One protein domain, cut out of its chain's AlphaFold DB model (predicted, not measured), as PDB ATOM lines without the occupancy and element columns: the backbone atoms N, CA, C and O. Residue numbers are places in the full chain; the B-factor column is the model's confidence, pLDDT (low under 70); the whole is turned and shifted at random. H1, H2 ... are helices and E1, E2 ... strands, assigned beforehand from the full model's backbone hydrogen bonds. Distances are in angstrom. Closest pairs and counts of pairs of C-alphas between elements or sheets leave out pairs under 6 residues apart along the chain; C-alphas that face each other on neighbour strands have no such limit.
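What this domain is: This is residues 21 to 138 of the 144 residues of an uncharacterized protein of Pseudomonas sp. OV529 (UniProt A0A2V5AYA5). The model is a flat sandwich of two unequal strand sheets, only partly face to face: the small sheet E1 E5 covers part of a larger, strongly twisted sheet built round the long strand E7. The hairpin E3 E4 bends away at one end of the domain, and the short helix H1 lies at the other. The printed part has 118 residues, with named elements in the order E1 E2 E3 E4 E5 E6 E7 H1 E8. The class is mostly strand, and neighbour strands are antiparallel. The whole is loose, with a radius of gyration of the C-alphas of 18.3 A and spans of 53 by 42 by 21 A.

How they stand to each other: After residues 21 to 32, which hold no named element, E1, residues 33 to 39, is the antiparallel neighbour of E5, residues 90 to 96, with N 36 and O 93 2.9 A apart. E2, residues 44 to 46, runs on into E3, residues 49 to 63, at 39 degrees. E3 bends by 93 degrees at residue 57 and forms a hairpin with E4, residues 69 to 80, where N 53 and O 76 are 2.8 A apart. E5 runs on into E6, residues 98 to 100, at 50 degrees. E6 forms a hairpin with E7, residues 105 to 116, with N 99 and O 105 2.8 A apart. On one side of E7 lie E2, with N 45 and O 115 2.8 A apart, and E3, with N 50 and O 111 2.8 A apart. On the other side lie E6 and E8, residues 132 to 137, with N 112 and O 134 of E7 and E8 3.0 A apart. E1 and E7 are near each other, with 7 pairs of C-alphas within 10 A. H1, residues 119 to 122, is not on the branched sheet and is too short for an O i to N i+4 pair; its one O i to N i+3 pair is within range.

Where its parts are: E1 begins at C-alpha 33, (-24.731, -24.212, -22.944), and is 19.3 A long; E5 is 19.9 A long. E3 is 30.4 A long and E4 33.3 A. E7 is 33.6 A long, from (-12.818, -18.527, -19.049) at C-alpha 105. E8 is 16.8 A long and ends at C-alpha 137, (-16.036, -18.726, -33.632). E2, E6 and H1 are shorter.

The domain as a whole: The two C-alphas farthest apart are those of Ser 66 and Gln 87, 58.1 A. The printed part has no cut, and no link between named elements is long. The mean pLDDT of the printed part is 94.9, and no printed residue is under 70.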
ATOM      1  N   GLN A  21      -0.542 -20.145 -10.437       81.31
ATOM      2  CA  GLN A  21      -1.857 -19.650 -10.822       81.31
ATOM      3  C   GLN A  21      -2.709 -20.819 -11.332       81.31
ATOM      4  O   GLN A  21      -2.225 -21.646 -12.104       81.31
ATOM      5  N   ASP A  22      -3.951 -20.914 -10.862       89.44
ATOM      6  CA  ASP A  22      -4.896 -21.933 -11.311       89.44
ATOM      7  C   ASP A  22      -5.484 -21.527 -12.667       89.44
ATOM      8  O   ASP A  22      -6.057 -20.450 -12.809       89.44
ATOM      9  N   TYR A  23      -5.319 -22.383 -13.672       91.06
ATOM     10  CA  TYR A  23      -5.840 -22.175 -15.026       91.06
ATOM     11  C   TYR A  23      -6.998 -23.124 -15.354       91.06
ATOM     12  O   TYR A  23      -7.412 -23.208 -16.509       91.06
ATOM     13  N   SER A  24      -7.521 -23.849 -14.367       95.00
ATOM     14  CA  SER A  24      -8.578 -24.837 -14.567       95.00
ATOM     15  C   SER A  24      -9.893 -24.184 -14.996       95.00
ATOM     16  O   SER A  24     -10.225 -23.067 -14.587       95.00
ATOM     17  N   LEU A  25     -10.671 -24.906 -15.804       96.62
ATOM     18  CA  LEU A  25     -12.082 -24.592 -16.013       96.62
ATOM     19  C   LEU A  25     -12.865 -24.938 -14.739       96.62
ATOM     20  O   LEU A  25     -12.670 -26.006 -14.159       96.62
ATOM     21  N   ALA A  26     -13.788 -24.070 -14.342       96.94
ATOM     22  CA  ALA A  26     -14.768 -24.346 -13.294       96.94
ATOM     23  C   ALA A  26     -16.101 -23.686 -13.685       96.94
ATOM     24  O   ALA A  26     -16.456 -22.646 -13.122       96.94
ATOM     25  N   PRO A  27     -16.791 -24.234 -14.703       96.81
ATOM     26  CA  PRO A  27     -18.013 -23.648 -15.236       96.81
ATOM     27  C   PRO A  27     -19.117 -23.634 -14.165       96.81
ATOM     28  O   PRO A  27     -19.282 -24.636 -13.457       96.81
ATOM     29  N   PRO A  28     -19.893 -22.542 -14.041       95.75
ATOM     30  CA  PRO A  28     -21.073 -22.514 -13.184       95.75
ATOM     31  C   PRO A  28     -22.076 -23.609 -13.571       95.75
ATOM     32  O   PRO A  28     -22.247 -23.922 -14.752       95.75
ATOM     33  N   ALA A  29     -22.766 -24.184 -12.583       94.12
ATOM     34  CA  ALA A  29     -23.749 -25.247 -12.822       94.12
ATOM     35  C   ALA A  29     -24.928 -24.782 -13.699       94.12
ATOM     36  O   ALA A  29     -25.532 -25.587 -14.407       94.12
ATOM     37  N   ASP A  30     -25.230 -23.486 -13.658       94.06
ATOM     38  CA  ASP A  30     -26.275 -22.787 -14.403       94.06
ATOM     39  C   ASP A  30     -25.753 -22.064 -15.658       94.06
ATOM     40  O   ASP A  30     -26.490 -21.288 -16.265       94.06
ATOM     41  N   SER A  31     -24.506 -22.320 -16.080       93.88
ATOM     42  CA  SER A  31     -23.966 -21.739 -17.313       93.88
ATOM     43  C   SER A  31     -24.863 -22.062 -18.508       93.88
ATOM     44  O   SER A  31     -25.224 -23.218 -18.742       93.88
ATOM     45  N   GLU A  32     -25.114 -21.048 -19.342       96.06
ATOM     46  CA  GLU A  32     -25.639 -21.239 -20.695       96.06
ATOM     47  C   GLU A  32     -24.771 -22.271 -21.429       96.06
ATOM     48  O   GLU A  32     -23.540 -22.280 -21.284       96.06
ATOM     49  N   LYS A  33     -25.409 -23.150 -22.204       96.44
ATOM     50  CA  LYS A  33     -24.731 -24.212 -22.944       96.44
ATOM     51  C   LYS A  33     -24.907 -24.039 -24.440       96.44
ATOM     52  O   LYS A  33     -25.996 -23.731 -24.916       96.44
ATOM     53  N   ILE A  34     -23.842 -24.335 -25.171       96.88
ATOM     54  CA  ILE A  34     -23.883 -24.554 -26.609       96.88
ATOM     55  C   ILE A  34     -23.950 -26.054 -26.866       96.88
ATOM     56  O   ILE A  34     -23.182 -26.834 -26.299       96.88
ATOM     57  N   THR A  35     -24.851 -26.438 -27.761       97.81
ATOM     58  CA  THR A  35     -24.981 -27.809 -28.238       97.81
ATOM     59  C   THR A  35     -24.474 -27.894 -29.665       97.81
ATOM     60  O   THR A  35     -25.020 -27.255 -30.563       97.81
ATOM     61  N   VAL A  36     -23.448 -28.713 -29.880       97.75
ATOM     62  CA  VAL A  36     -22.952 -29.038 -31.217       97.75
ATOM     63  C   VAL A  36     -23.455 -30.425 -31.575       97.75
ATOM     64  O   VAL A  36     -23.096 -31.399 -30.913       97.75
ATOM     65  N   THR A  37     -24.267 -30.508 -32.627       97.44
ATOM     66  CA  THR A  37     -24.825 -31.770 -33.125       97.44
ATOM     67  C   THR A  37     -24.340 -32.029 -34.540       97.44
ATOM     68  O   THR A  37     -24.498 -31.189 -35.424       97.44
ATOM     69  N   VAL A  38     -23.794 -33.219 -34.765       96.25
ATOM     70  CA  VAL A  38     -23.375 -33.709 -36.075       96.25
ATOM     71  C   VAL A  38     -24.252 -34.895 -36.449       96.25
ATOM     72  O   VAL A  38     -24.395 -35.843 -35.677       96.25
ATOM     73  N   LYS A  39     -24.836 -34.849 -37.647       95.94
ATOM     74  CA  LYS A  39     -25.480 -36.008 -38.263       95.94
ATOM     75  C   LYS A  39     -24.434 -36.772 -39.063       95.94
ATOM     76  O   LYS A  39     -23.844 -36.210 -39.982       95.94
ATOM     77  N   LEU A  40     -24.201 -38.029 -38.708       94.44
ATOM     78  CA  LEU A  40     -23.073 -38.809 -39.197       94.44
ATOM     79  C   LEU A  40     -23.536 -39.945 -40.132       94.44
ATOM     80  O   LEU A  40     -24.176 -40.893 -39.671       94.44
ATOM     81  N   PRO A  41     -23.207 -39.891 -41.436       91.25
ATOM     82  CA  PRO A  41     -23.378 -41.019 -42.351       91.25
ATOM     83  C   PRO A  41     -22.570 -42.246 -41.911       91.25
ATOM     84  O   PRO A  41     -21.552 -42.118 -41.234       91.25
ATOM     85  N   LYS A  42     -22.980 -43.444 -42.350       90.69
ATOM     86  CA  LYS A  42     -22.365 -44.721 -41.933       90.69
ATOM     87  C   LYS A  42     -20.886 -44.842 -42.309       90.69
ATOM     88  O   LYS A  42     -20.155 -45.606 -41.690       90.69
ATOM     89  N   GLU A  43     -20.463 -44.136 -43.348       92.44
ATOM     90  CA  GLU A  43     -19.113 -44.181 -43.900       92.44
ATOM     91  C   GLU A  43     -18.123 -43.291 -43.133       92.44
ATOM     92  O   GLU A  43     -16.912 -43.415 -43.329       92.44
ATOM     93  N   LEU A  44     -18.625 -42.394 -42.280       94.88
ATOM     94  CA  LEU A  44     -17.833 -41.385 -41.586       94.88
ATOM     95  C   LEU A  44     -17.765 -41.652 -40.080       94.88
ATOM     96  O   LEU A  44     -18.626 -42.305 -39.496       94.88
ATOM     97  N   LYS A  45     -16.739 -41.093 -39.442       95.12
ATOM     98  CA  LYS A  45     -16.608 -40.965 -37.987       95.12
ATOM     99  C   LYS A  45     -16.249 -39.531 -37.613       95.12
ATOM    100  O   LYS A  45     -15.626 -38.832 -38.408       95.12
ATOM    101  N   THR A  46     -16.643 -39.097 -36.421       96.50
ATOM    102  CA  THR A  46     -16.246 -37.788 -35.884       96.50
ATOM    103  C   THR A  46     -14.767 -37.777 -35.515       96.50
ATOM    104  O   THR A  46     -14.244 -38.771 -35.011       96.50
ATOM    105  N   GLU A  47     -14.109 -36.642 -35.723       96.12
ATOM    106  CA  GLU A  47     -12.839 -36.330 -35.069       96.12
ATOM    107  C   GLU A  47     -13.092 -35.797 -33.652       96.12
ATOM    108  O   GLU A  47     -14.170 -35.264 -33.359       96.12
ATOM    109  N   THR A  48     -12.093 -35.916 -32.778       96.81
ATOM    110  CA  THR A  48     -12.125 -35.293 -31.452       96.81
ATOM    111  C   THR A  48     -12.284 -33.781 -31.603       96.81
ATOM    112  O   THR A  48     -11.486 -33.122 -32.271       96.81
ATOM    113  N   MET A  49     -13.300 -33.207 -30.961       98.19
ATOM    114  CA  MET A  49     -13.534 -31.768 -30.985       98.19
ATOM    115  C   MET A  49     -12.464 -31.048 -30.168       98.19
ATOM    116  O   MET A  49     -12.244 -31.368 -28.997       98.19
ATOM    117  N   TRP A  50     -11.857 -30.027 -30.764       98.25
ATOM    118  CA  TRP A  50     -10.984 -29.087 -30.081       98.25
ATOM    119  C   TRP A  50     -11.791 -27.864 -29.649       98.25
ATOM    120  O   TRP A  50     -12.324 -27.130 -30.477       98.25
ATOM    121  N   VAL A  51     -11.907 -27.659 -28.341       98.31
ATOM    122  CA  VAL A  51     -12.643 -26.543 -27.742       98.31
ATOM    123  C   VAL A  51     -11.638 -25.561 -27.172       98.31
ATOM    124  O   VAL A  51     -10.797 -25.947 -26.361       98.31
ATOM    125  N   MET A  52     -11.744 -24.294 -27.556       97.62
ATOM    126  CA  MET A  52     -10.891 -23.227 -27.055       97.62
ATOM    127  C   MET A  52     -11.685 -22.284 -26.157       97.62
ATOM    128  O   MET A  52     -12.723 -21.761 -26.559       97.62
ATOM    129  N   TYR A  53     -11.151 -22.019 -24.970       97.19
ATOM    130  CA  TYR A  53     -11.582 -20.941 -24.091       97.19
ATOM    131  C   TYR A  53     -10.542 -19.827 -24.076       97.19
ATOM    132  O   TYR A  53      -9.342 -20.073 -24.216       97.19
ATOM    133  N   ARG A  54     -11.004 -18.596 -23.863       96.62
ATOM    134  CA  ARG A  54     -10.166 -17.404 -23.763       96.62
ATOM    135  C   ARG A  54     -10.431 -16.661 -22.460       96.62
ATOM    136  O   ARG A  54     -11.535 -16.712 -21.920       96.62
ATOM    137  N   SER A  55      -9.407 -15.991 -21.941       96.00
ATOM    138  CA  SER A  55      -9.502 -15.190 -20.725       96.00
ATOM    139  C   SER A  55      -8.785 -13.855 -20.872       96.00
ATOM    140  O   SER A  55      -7.576 -13.795 -21.094       96.00
ATOM    141  N   ALA A  56      -9.518 -12.770 -20.633       93.94
ATOM    142  CA  ALA A  56      -8.918 -11.455 -20.452       93.94
ATOM    143  C   ALA A  56      -8.290 -11.273 -19.055       93.94
ATOM    144  O   ALA A  56      -7.516 -10.335 -18.870       93.94
ATOM    145  N   THR A  57      -8.620 -12.143 -18.093       95.00
ATOM    146  CA  THR A  57      -8.140 -12.087 -16.699       95.00
ATOM    147  C   THR A  57      -6.771 -12.749 -16.567       95.00
ATOM    148  O   THR A  57      -5.816 -12.146 -16.087       95.00
ATOM    149  N   CYS A  58      -6.660 -13.989 -17.026       94.50
ATOM    150  CA  CYS A  58      -5.413 -14.729 -17.087       94.50
ATOM    151  C   CYS A  58      -4.765 -14.451 -18.439       94.50
ATOM    152  O   CYS A  58      -5.103 -15.098 -19.421       94.50
ATOM    153  N   LYS A  59      -3.874 -13.458 -18.504       92.44
ATOM    154  CA  LYS A  59      -3.158 -13.105 -19.737       92.44
ATOM    155  C   LYS A  59      -2.068 -14.128 -20.060       92.44
ATOM    156  O   LYS A  59      -1.380 -14.616 -19.167       92.44
ATOM    157  N   SER A  60      -1.875 -14.399 -21.345       90.50
ATOM    158  CA  SER A  60      -0.676 -15.065 -21.851       90.50
ATOM    159  C   SER A  60       0.384 -14.003 -22.133       90.50
ATOM    160  O   SER A  60       0.112 -12.999 -22.796       90.50
ATOM    161  N   ILE A  61       1.581 -14.201 -21.584       91.50
ATOM    162  CA  ILE A  61       2.695 -13.260 -21.700       91.50
ATOM    163  C   ILE A  61       3.801 -13.933 -22.502       91.50
ATOM    164  O   ILE A  61       4.297 -14.995 -22.130       91.50
ATOM    165  N   SER A  62       4.217 -13.284 -23.580       92.06
ATOM    166  CA  SER A  62       5.395 -13.660 -24.357       92.06
ATOM    167  C   SER A  62       6.358 -12.478 -24.452       92.06
ATOM    168  O   SER A  62       6.041 -11.363 -24.035       92.06
ATOM    169  N   HIS A  63       7.563 -12.724 -24.956       95.94
ATOM    170  CA  HIS A  63       8.554 -11.678 -25.175       95.94
ATOM    171  C   HIS A  63       8.917 -11.648 -26.653       95.94
ATOM    172  O   HIS A  63       9.219 -12.684 -27.246       95.94
ATOM    173  N   GLY A  64       8.848 -10.458 -27.246       94.12
ATOM    174  CA  GLY A  64       9.236 -10.241 -28.634       94.12
ATOM    175  C   GLY A  64      10.750 -10.327 -28.829       94.12
ATOM    176  O   GLY A  64      11.523 -10.401 -27.874       94.12
ATOM    177  N   ALA A  65      11.187 -10.264 -30.088       94.12
ATOM    178  CA  ALA A  65      12.603 -10.373 -30.447       94.12
ATOM    179  C   ALA A  65      13.493  -9.281 -29.816       94.12
ATOM    180  O   ALA A  65      14.674  -9.527 -29.594       94.12
ATOM    181  N   SER A  66      12.947  -8.100 -29.490       95.19
ATOM    182  CA  SER A  66      13.682  -7.050 -28.767       95.19
ATOM    183  C   SER A  66      13.475  -7.105 -27.247       95.19
ATOM    184  O   SER A  66      13.764  -6.134 -26.554       95.19
ATOM    185  N   GLY A  67      12.935  -8.207 -26.718       93.94
ATOM    186  CA  GLY A  67      12.655  -8.389 -25.293       93.94
ATOM    187  C   GLY A  67      11.436  -7.620 -24.783       93.94
ATOM    188  O   GLY A  67      11.179  -7.620 -23.580       93.94
ATOM    189  N   GLN A  68      10.665  -6.970 -25.662       96.12
ATOM    190  CA  GLN A  68       9.442  -6.291 -25.251       96.12
ATOM    191  C   GLN A  68       8.404  -7.308 -24.769       96.12
ATOM    192  O   GLN A  68       8.200  -8.346 -25.401       96.12
ATOM    193  N   ARG A  69       7.739  -6.999 -23.655       95.56
ATOM    194  CA  ARG A  69       6.652  -7.814 -23.108       95.56
ATOM    195  C   ARG A  69       5.420  -7.682 -24.001       95.56
ATOM    196  O   ARG A  69       4.932  -6.576 -24.218       95.56
ATOM    197  N   LEU A  70       4.931  -8.810 -24.498       93.25
ATOM    198  CA  LEU A  70       3.729  -8.914 -25.312       93.25
ATOM    199  C   LEU A  70       2.659  -9.628 -24.493       93.25
ATOM    200  O   LEU A  70       2.834 -10.784 -24.106       93.25
ATOM    201  N   GLU A  71       1.563  -8.928 -24.222       93.25
ATOM    202  CA  GLU A  71       0.420  -9.481 -23.506       93.25
ATOM    203  C   GLU A  71      -0.735  -9.725 -24.460       93.25
ATOM    204  O   GLU A  71      -1.099  -8.863 -25.259       93.25
ATOM    205  N   GLN A  72      -1.339 -10.896 -24.329       92.19
ATOM    206  CA  GLN A  72      -2.552 -11.273 -25.034       92.19
ATOM    207  C   GLN A  72      -3.493 -11.982 -24.065       92.19
ATOM    208  O   GLN A  72      -3.083 -12.432 -22.990       92.19
ATOM    209  N   ASP A  73      -4.762 -12.094 -24.435       94.12
ATOM    210  CA  ASP A  73      -5.695 -12.915 -23.674       94.12
ATOM    211  C   ASP A  73      -5.174 -14.352 -23.566       94.12
ATOM    212  O   ASP A  73      -4.646 -14.917 -24.528       94.12
ATOM    213  N   GLY A  74      -5.297 -14.945 -22.381       94.44
ATOM    214  CA  GLY A  74      -4.922 -16.334 -22.184       94.44
ATOM    215  C   GLY A  74      -5.833 -17.253 -22.971       94.44
ATOM    216  O   GLY A  74      -6.995 -16.939 -23.226       94.44
ATOM    217  N   HIS A  75      -5.299 -18.411 -23.322       94.06
ATOM    218  CA  HIS A  75      -6.014 -19.465 -24.021       94.06
ATOM    219  C   HIS A  75      -6.002 -20.743 -23.177       94.06
ATOM    220  O   HIS A  75      -5.008 -21.056 -22.514       94.06
ATOM    221  N   HIS A  76      -7.088 -21.502 -23.217       95.69
ATOM    222  CA  HIS A  76      -7.177 -22.800 -22.568       95.69
ATOM    223  C   HIS A  76      -7.987 -23.752 -23.435       95.69
ATOM    224  O   HIS A  76      -9.175 -23.534 -23.668       95.69
ATOM    225  N   SER A  77      -7.345 -24.811 -23.918       96.25
ATOM    226  CA  SER A  77      -7.999 -25.776 -24.788       96.25
ATOM    227  C   SER A  77      -8.347 -27.074 -24.085       96.25
ATOM    228  O   SER A  77      -7.526 -27.619 -23.349       96.25
ATOM    229  N   VAL A  78      -9.509 -27.626 -24.421       97.12
ATOM    230  CA  VAL A  78      -9.934 -28.961 -23.997       97.12
ATOM    231  C   VAL A  78     -10.419 -29.776 -25.189       97.12
ATOM    232  O   VAL A  78     -10.968 -29.236 -26.148       97.12
ATOM    233  N   TYR A  79     -10.230 -31.088 -25.111       97.88
ATOM    234  CA  TYR A  79     -10.728 -32.030 -26.107       97.88
ATOM    235  C   TYR A  79     -12.051 -32.642 -25.653       97.88
ATOM    236  O   TYR A  79     -12.234 -32.932 -24.465       97.88
ATOM    237  N   LYS A  80     -12.982 -32.828 -26.592       97.94
ATOM    238  CA  LYS A  80     -14.288 -33.441 -26.333       97.94
ATOM    239  C   LYS A  80     -14.639 -34.461 -27.403       97.94
ATOM    240  O   LYS A  80     -14.523 -34.198 -28.594       97.94
ATOM    241  N   GLU A  81     -15.124 -35.608 -26.952       97.81
ATOM    242  CA  GLU A  81     -15.663 -36.646 -27.823       97.81
ATOM    243  C   GLU A  81     -17.163 -36.463 -27.996       97.81
ATOM    244  O   GLU A  81     -17.886 -36.227 -27.021       97.81
ATOM    245  N   PHE A  82     -17.639 -36.629 -29.226       97.69
ATOM    246  CA  PHE A  82     -19.067 -36.655 -29.488       97.69
ATOM    247  C   PHE A  82     -19.718 -37.906 -28.896       97.69
ATOM    248  O   PHE A  82     -19.226 -39.023 -29.050       97.69
ATOM    249  N   GLN A  83     -20.877 -37.723 -28.271       96.94
ATOM    250  CA  GLN A  83     -21.688 -38.811 -27.740       96.94
ATOM    251  C   GLN A  83     -22.863 -39.091 -28.665       96.94
ATOM    252  O   GLN A  83     -23.581 -38.179 -29.075       96.94
ATOM    253  N   ARG A  84     -23.079 -40.365 -28.991       96.00
ATOM    254  CA  ARG A  84     -24.203 -40.773 -29.834       96.00
ATOM    255  C   ARG A  84     -25.523 -40.599 -29.082       96.00
ATOM    256  O   ARG A  84     -25.677 -41.091 -27.966       96.00
ATOM    257  N   GLN A  85     -26.506 -39.973 -29.719       96.56
ATOM    258  CA  GLN A  85     -27.854 -39.860 -29.173       96.56
ATOM    259  C   GLN A  85     -28.630 -41.167 -29.385       96.56
ATOM    260  O   GLN A  85     -29.220 -41.406 -30.444       96.56
ATOM    261  N   GLY A  86     -28.631 -42.032 -28.368       92.56
ATOM    262  CA  GLY A  86     -29.375 -43.294 -28.379       92.56
ATOM    263  C   GLY A  86     -29.021 -44.176 -29.583       92.56
ATOM    264  O   GLY A  86     -27.852 -44.472 -29.834       92.56
ATOM    265  N   GLN A  87     -30.041 -44.599 -30.336       91.94
ATOM    266  CA  GLN A  87     -29.879 -45.407 -31.553       91.94
ATOM    267  C   GLN A  87     -29.899 -44.597 -32.867       91.94
ATOM    268  O   GLN A  87     -30.010 -45.194 -33.938       91.94
ATOM    269  N   SER A  88     -29.744 -43.271 -32.814       94.69
ATOM    270  CA  SER A  88     -29.787 -42.388 -33.994       94.69
ATOM    271  C   SER A  88     -28.441 -42.244 -34.722       94.69
ATOM    272  O   SER A  88     -27.419 -42.783 -34.304       94.69
ATOM    273  N   ASP A  89     -28.422 -41.514 -35.831       95.31
ATOM    274  CA  ASP A  89     -27.208 -41.058 -36.516       95.31
ATOM    275  C   ASP A  89     -26.737 -39.673 -36.028       95.31
ATOM    276  O   ASP A  89     -25.897 -39.043 -36.669       95.31
ATOM    277  N   LEU A  90     -27.259 -39.193 -34.892       97.25
ATOM    278  CA  LEU A  90     -26.904 -37.908 -34.298       97.25
ATOM    279  C   LEU A  90     -25.877 -38.077 -33.178       97.25
ATOM    280  O   LEU A  90     -26.003 -38.933 -32.300       97.25
ATOM    281  N   TYR A  91     -24.876 -37.209 -33.205       97.75
ATOM    282  CA  TYR A  91     -23.738 -37.180 -32.301       97.75
ATOM    283  C   TYR A  91     -23.633 -35.786 -31.695       97.75
ATOM    284  O   TYR A  91     -23.668 -34.804 -32.431       97.75
ATOM    285  N   GLN A  92     -23.526 -35.685 -30.372       97.94
ATOM    286  CA  GLN A  92     -23.635 -34.414 -29.658       97.94
ATOM    287  C   GLN A  92     -22.490 -34.181 -28.669       97.94
ATOM    288  O   GLN A  92     -22.041 -35.103 -27.988       97.94
ATOM    289  N   VAL A  93     -22.086 -32.916 -28.546       98.06
ATOM    290  CA  VAL A  93     -21.334 -32.384 -27.402       98.06
ATOM    291  C   VAL A  93     -22.088 -31.181 -26.833       98.06
ATOM    292  O   VAL A  93     -22.551 -30.323 -27.584       98.06
ATOM    293  N   GLU A  94     -22.199 -31.113 -25.507       97.38
ATOM    294  CA  GLU A  94     -22.627 -29.908 -24.790       97.38
ATOM    295  C   GLU A  94     -21.416 -29.205 -24.182       97.38
ATOM    296  O   GLU A  94     -20.574 -29.841 -23.541       97.38
ATOM    297  N   LEU A  95     -21.345 -27.888 -24.357       97.56
ATOM    298  CA  LEU A  95     -20.252 -27.053 -23.873       97.56
ATOM    299  C   LEU A  95     -20.807 -25.888 -23.057       97.56
ATOM    300  O   LEU A  95     -21.713 -25.209 -23.541       97.56
ATOM    301  N   PRO A  96     -20.278 -25.611 -21.856       97.62
ATOM    302  CA  PRO A  96     -20.620 -24.388 -21.150       97.62
ATOM    303  C   PRO A  96     -20.023 -23.187 -21.892       97.62
ATOM    304  O   PRO A  96     -18.856 -23.189 -22.281       97.62
ATOM    305  N   LYS A  97     -20.826 -22.147 -22.095       96.19
ATOM    306  CA  LYS A  97     -20.359 -20.881 -22.667       96.19
ATOM    307  C   LYS A  97     -19.452 -20.136 -21.685       96.19
ATOM    308  O   LYS A  97     -18.455 -19.546 -22.102       96.19
ATOM    309  N   ASP A  98     -19.777 -20.204 -20.393       97.56
ATOM    310  CA  ASP A  98     -18.917 -19.745 -19.306       97.56
ATOM    311  C   ASP A  98     -18.089 -20.919 -18.766       97.56
ATOM    312  O   ASP A  98     -18.594 -21.804 -18.079       97.56
ATOM    313  N   GLY A  99     -16.798 -20.931 -19.098       97.12
ATOM    314  CA  GLY A  99     -15.833 -21.899 -18.578       97.12
ATOM    315  C   GLY A  99     -15.418 -21.619 -17.130       97.12
ATOM    316  O   GLY A  99     -14.810 -22.486 -16.497       97.12
ATOM    317  N   GLY A 100     -15.747 -20.439 -16.597       97.12
ATOM    318  CA  GLY A 100     -15.589 -20.070 -15.197       97.12
ATOM    319  C   GLY A 100     -14.153 -20.148 -14.680       97.12
ATOM    320  O   GLY A 100     -13.192 -19.816 -15.379       97.12
ATOM    321  N   GLY A 101     -14.010 -20.564 -13.422       96.25
ATOM    322  CA  GLY A 101     -12.726 -20.595 -12.717       96.25
ATOM    323  C   GLY A 101     -12.175 -19.210 -12.371       96.25
ATOM    324  O   GLY A 101     -12.763 -18.172 -12.682       96.25
ATOM    325  N   VAL A 102     -11.005 -19.186 -11.730       95.69
ATOM    326  CA  VAL A 102     -10.343 -17.925 -11.336       95.69
ATOM    327  C   VAL A 102      -9.963 -17.066 -12.544       95.69
ATOM    328  O   VAL A 102      -9.881 -15.842 -12.445       95.69
ATOM    329  N   CYS A 103      -9.785 -17.704 -13.701       96.06
ATOM    330  CA  CYS A 103      -9.488 -17.043 -14.958       96.06
ATOM    331  C   CYS A 103     -10.723 -16.513 -15.685       96.06
ATOM    332  O   CYS A 103     -10.536 -15.818 -16.676       96.06
ATOM    333  N   LYS A 104     -11.960 -16.776 -15.242       96.81
ATOM    334  CA  LYS A 104     -13.172 -16.332 -15.958       96.81
ATOM    335  C   LYS A 104     -13.112 -16.711 -17.444       96.81
ATOM    336  O   LYS A 104     -13.085 -15.856 -18.327       96.81
ATOM    337  N   TRP A 105     -12.937 -18.000 -17.698       97.62
ATOM    338  CA  TRP A 105     -12.818 -18.527 -19.049       97.62
ATOM    339  C   TRP A 105     -14.127 -18.358 -19.818       97.62
ATOM    340  O   TRP A 105     -15.192 -18.682 -19.307       97.62
ATOM    341  N   HIS A 106     -14.053 -17.937 -21.077       96.88
ATOM    342  CA  HIS A 106     -15.210 -17.852 -21.971       96.88
ATOM    343  C   HIS A 106     -14.963 -18.668 -23.233       96.88
ATOM    344  O   HIS A 106     -13.841 -18.690 -23.741       96.88
ATOM    345  N   LEU A 107     -15.992 -19.365 -23.717       97.31
ATOM    346  CA  LEU A 107     -15.904 -20.149 -24.945       97.31
ATOM    347  C   LEU A 107     -15.540 -19.229 -26.120       97.31
ATOM    348  O   LEU A 107     -16.254 -18.270 -26.399       97.31
ATOM    349  N   ALA A 108     -14.432 -19.529 -26.796       96.94
ATOM    350  CA  ALA A 108     -13.881 -18.708 -27.871       96.94
ATOM    351  C   ALA A 108     -14.161 -19.315 -29.246       96.94
ATOM    352  O   ALA A 108     -14.693 -18.652 -30.132       96.94
ATOM    353  N   ASN A 109     -13.831 -20.592 -29.433       97.12
ATOM    354  CA  ASN A 109     -14.148 -21.319 -30.657       97.12
ATOM    355  C   ASN A 109     -14.206 -22.827 -30.411       97.12
ATOM    356  O   ASN A 109     -13.716 -23.337 -29.401       97.12
ATOM    357  N   VAL A 110     -14.810 -23.531 -31.363       98.00
ATOM    358  CA  VAL A 110     -14.709 -24.985 -31.478       98.00
ATOM    359  C   VAL A 110     -14.271 -25.354 -32.882       98.00
ATOM    360  O   VAL A 110     -14.753 -24.782 -33.859       98.00
ATOM    361  N   THR A 111     -13.389 -26.340 -32.973       97.94
ATOM    362  CA  THR A 111     -13.024 -27.008 -34.219       97.94
ATOM    363  C   THR A 111     -13.436 -28.466 -34.114       97.94
ATOM    364  O   THR A 111     -13.099 -29.146 -33.146       97.94
ATOM    365  N   PHE A 112     -14.191 -28.952 -35.086       97.56
ATOM    366  CA  PHE A 112     -14.603 -30.348 -35.156       97.56
ATOM    367  C   PHE A 112     -14.679 -30.790 -36.607       97.56
ATOM    368  O   PHE A 112     -14.803 -29.968 -37.512       97.56
ATOM    369  N   GLY A 113     -14.626 -32.091 -36.832       96.44
ATOM    370  CA  GLY A 113     -14.614 -32.624 -38.177       96.44
ATOM    371  C   GLY A 113     -15.126 -34.042 -38.246       96.44
ATOM    372  O   GLY A 113     -15.517 -34.656 -37.248       96.44
ATOM    373  N   VAL A 114     -15.136 -34.544 -39.469       96.56
ATOM    374  CA  VAL A 114     -15.436 -35.931 -39.790       96.56
ATOM    375  C   VAL A 114     -14.379 -36.459 -40.739       96.56
ATOM    376  O   VAL A 114     -13.877 -35.733 -41.593       96.56
ATOM    377  N   VAL A 115     -14.085 -37.745 -40.615       95.69
ATOM    378  CA  VAL A 115     -13.153 -38.491 -41.466       95.69
ATOM    379  C   VAL A 115     -13.798 -39.801 -41.890       95.69
ATOM    380  O   VAL A 115     -14.772 -40.245 -41.276       95.69
ATOM    381  N   TYR A 116     -13.260 -40.455 -42.916       95.00
ATOM    382  CA  TYR A 116     -13.744 -41.785 -43.279       95.00
ATOM    383  C   TYR A 116     -13.409 -42.802 -42.185       95.00
ATOM    384  O   TYR A 116     -12.291 -42.852 -41.666       95.00
ATOM    385  N   ALA A 117     -14.397 -43.623 -41.830       93.69
ATOM    386  CA  ALA A 117     -14.232 -44.656 -40.814       93.69
ATOM    387  C   ALA A 117     -13.302 -45.785 -41.287       93.69
ATOM    388  O   ALA A 117     -12.486 -46.257 -40.495       93.69
ATOM    389  N   ASP A 118     -13.402 -46.163 -42.565       93.19
ATOM    390  CA  ASP A 118     -12.613 -47.226 -43.193       93.19
ATOM    391  C   ASP A 118     -11.989 -46.745 -44.519       93.19
ATOM    392  O   ASP A 118     -12.639 -46.795 -45.572       93.19
ATOM    393  N   PRO A 119     -10.734 -46.261 -44.486       92.00
ATOM    394  CA  PRO A 119     -10.024 -45.818 -45.683       92.00
ATOM    395  C   PRO A 119      -9.658 -46.949 -46.658       92.00
ATOM    396  O   PRO A 119      -9.439 -46.672 -47.837       92.00
ATOM    397  N   ALA A 120      -9.637 -48.219 -46.227       91.88
ATOM    398  CA  ALA A 120      -9.240 -49.342 -47.085       91.88
ATOM    399  C   ALA A 120     -10.214 -49.563 -48.257       91.88
ATOM    400  O   ALA A 120      -9.854 -50.139 -49.284       91.88
ATOM    401  N   ARG A 121     -11.440 -49.033 -48.152       89.75
ATOM    402  CA  ARG A 121     -12.436 -49.037 -49.236       89.75
ATOM    403  C   ARG A 121     -12.003 -48.246 -50.473       89.75
ATOM    404  O   ARG A 121     -12.603 -48.431 -51.529       89.75
ATOM    405  N   PHE A 122     -11.000 -47.376 -50.353       90.69
ATOM    406  CA  PHE A 122     -10.480 -46.573 -51.462       90.69
ATOM    407  C   PHE A 122      -9.293 -47.217 -52.188       90.69
ATOM    408  O   PHE A 122      -8.930 -46.753 -53.267       90.69
ATOM    409  N   GLY A 123      -8.693 -48.272 -51.635       92.81
ATOM    410  CA  GLY A 123      -7.577 -48.973 -52.264       92.81
ATOM    411  C   GLY A 123      -6.698 -49.723 -51.270       92.81
ATOM    412  O   GLY A 123      -6.715 -49.468 -50.064       92.81
ATOM    413  N   GLU A 124      -5.895 -50.644 -51.799       92.56
ATOM    414  CA  GLU A 124      -4.886 -51.354 -51.019       92.56
ATOM    415  C   GLU A 124      -3.859 -50.355 -50.454       92.56
ATOM    416  O   GLU A 124      -3.402 -49.456 -51.159       92.56
ATOM    417  N   ASN A 125      -3.497 -50.509 -49.177       91.56
ATOM    418  CA  ASN A 125      -2.550 -49.644 -48.457       91.56
ATOM    419  C   ASN A 125      -2.994 -48.182 -48.242       91.56
ATOM    420  O   ASN A 125      -2.177 -47.341 -47.859       91.56
ATOM    421  N   VAL A 126      -4.281 -47.858 -48.416       92.19
ATOM    422  CA  VAL A 126      -4.820 -46.548 -48.015       92.19
ATOM    423  C   VAL A 126      -5.036 -46.522 -46.498       92.19
ATOM    424  O   VAL A 126      -5.919 -47.195 -45.972       92.19
ATOM    425  N   ILE A 127      -4.225 -45.728 -45.791       89.12
ATOM    426  CA  ILE A 127      -4.224 -45.648 -44.314       89.12
ATOM    427  C   ILE A 127      -4.880 -44.383 -43.747       89.12
ATOM    428  O   ILE A 127      -5.149 -44.310 -42.551       89.12
ATOM    429  N   ALA A 128      -5.133 -43.380 -44.588       86.19
ATOM    430  CA  ALA A 128      -5.730 -42.111 -44.190       86.19
ATOM    431  C   ALA A 128      -6.949 -41.812 -45.064       86.19
ATOM    432  O   ALA A 128      -6.908 -41.986 -46.279       86.19
ATOM    433  N   GLY A 129      -8.028 -41.349 -44.437       84.81
ATOM    434  CA  GLY A 129      -9.256 -40.955 -45.117       84.81
ATOM    435  C   GLY A 129      -9.678 -39.573 -44.655       84.81
ATOM    436  O   GLY A 129     -10.395 -39.456 -43.665       84.81
ATOM    437  N   GLY A 130      -9.215 -38.536 -45.355       86.69
ATOM    438  CA  GLY A 130      -9.589 -37.156 -45.050       86.69
ATOM    439  C   GLY A 130     -11.092 -36.930 -45.206       86.69
ATOM    440  O   GLY A 130     -11.742 -37.575 -46.028       86.69
ATOM    441  N   GLY A 131     -11.642 -36.013 -44.418       88.81
ATOM    442  CA  GLY A 131     -13.012 -35.547 -44.586       88.81
ATOM    443  C   GLY A 131     -13.090 -34.030 -44.466       88.81
ATOM    444  O   GLY A 131     -12.293 -33.324 -45.081       88.81
ATOM    445  N   GLY A 132     -14.072 -33.530 -43.723       93.25
ATOM    446  CA  GLY A 132     -14.345 -32.098 -43.605       93.25
ATOM    447  C   GLY A 132     -14.225 -31.613 -42.168       93.25
ATOM    448  O   GLY A 132     -14.668 -32.301 -41.251       93.25
ATOM    449  N   GLY A 133     -13.667 -30.416 -41.997       95.19
ATOM    450  CA  GLY A 133     -13.586 -29.710 -40.721       95.19
ATOM    451  C   GLY A 133     -14.453 -28.453 -40.713       95.19
ATOM    452  O   GLY A 133     -14.676 -27.824 -41.747       95.19
ATOM    453  N   VAL A 134     -14.931 -28.086 -39.530       96.50
ATOM    454  CA  VAL A 134     -15.709 -26.881 -39.258       96.50
ATOM    455  C   VAL A 134     -15.078 -26.166 -38.073       96.50
ATOM    456  O   VAL A 134     -14.817 -26.779 -37.038       96.50
ATOM    457  N   VAL A 135     -14.875 -24.858 -38.224       96.94
ATOM    458  CA  VAL A 135     -14.506 -23.957 -37.131       96.94
ATOM    459  C   VAL A 135     -15.685 -23.030 -36.874       96.94
ATOM    460  O   VAL A 135     -16.170 -22.371 -37.793       96.94
ATOM    461  N   VAL A 136     -16.147 -22.976 -35.629       96.69
ATOM    462  CA  VAL A 136     -17.178 -22.031 -35.185       96.69
ATOM    463  C   VAL A 136     -16.550 -21.089 -34.174       96.69
ATOM    464  O   VAL A 136     -16.019 -21.538 -33.159       96.69
ATOM    465  N   ILE A 137     -16.611 -19.789 -34.459       95.50
ATOM    466  CA  ILE A 137     -16.036 -18.726 -33.632       95.50
ATOM    467  C   ILE A 137     -17.166 -18.054 -32.847       95.50
ATOM    468  O   ILE A 137     -18.173 -17.651 -33.429       95.50
ATOM    469  N   PHE A 138     -16.998 -17.950 -31.529       93.81
ATOM    470  CA  PHE A 138     -17.972 -17.381 -30.590       93.81
ATOM    471  C   PHE A 138     -17.560 -16.018 -30.032       93.81
ATOM    472  O   PHE A 138     -18.395 -15.343 -29.432       93.81
TER     473      PHE A 138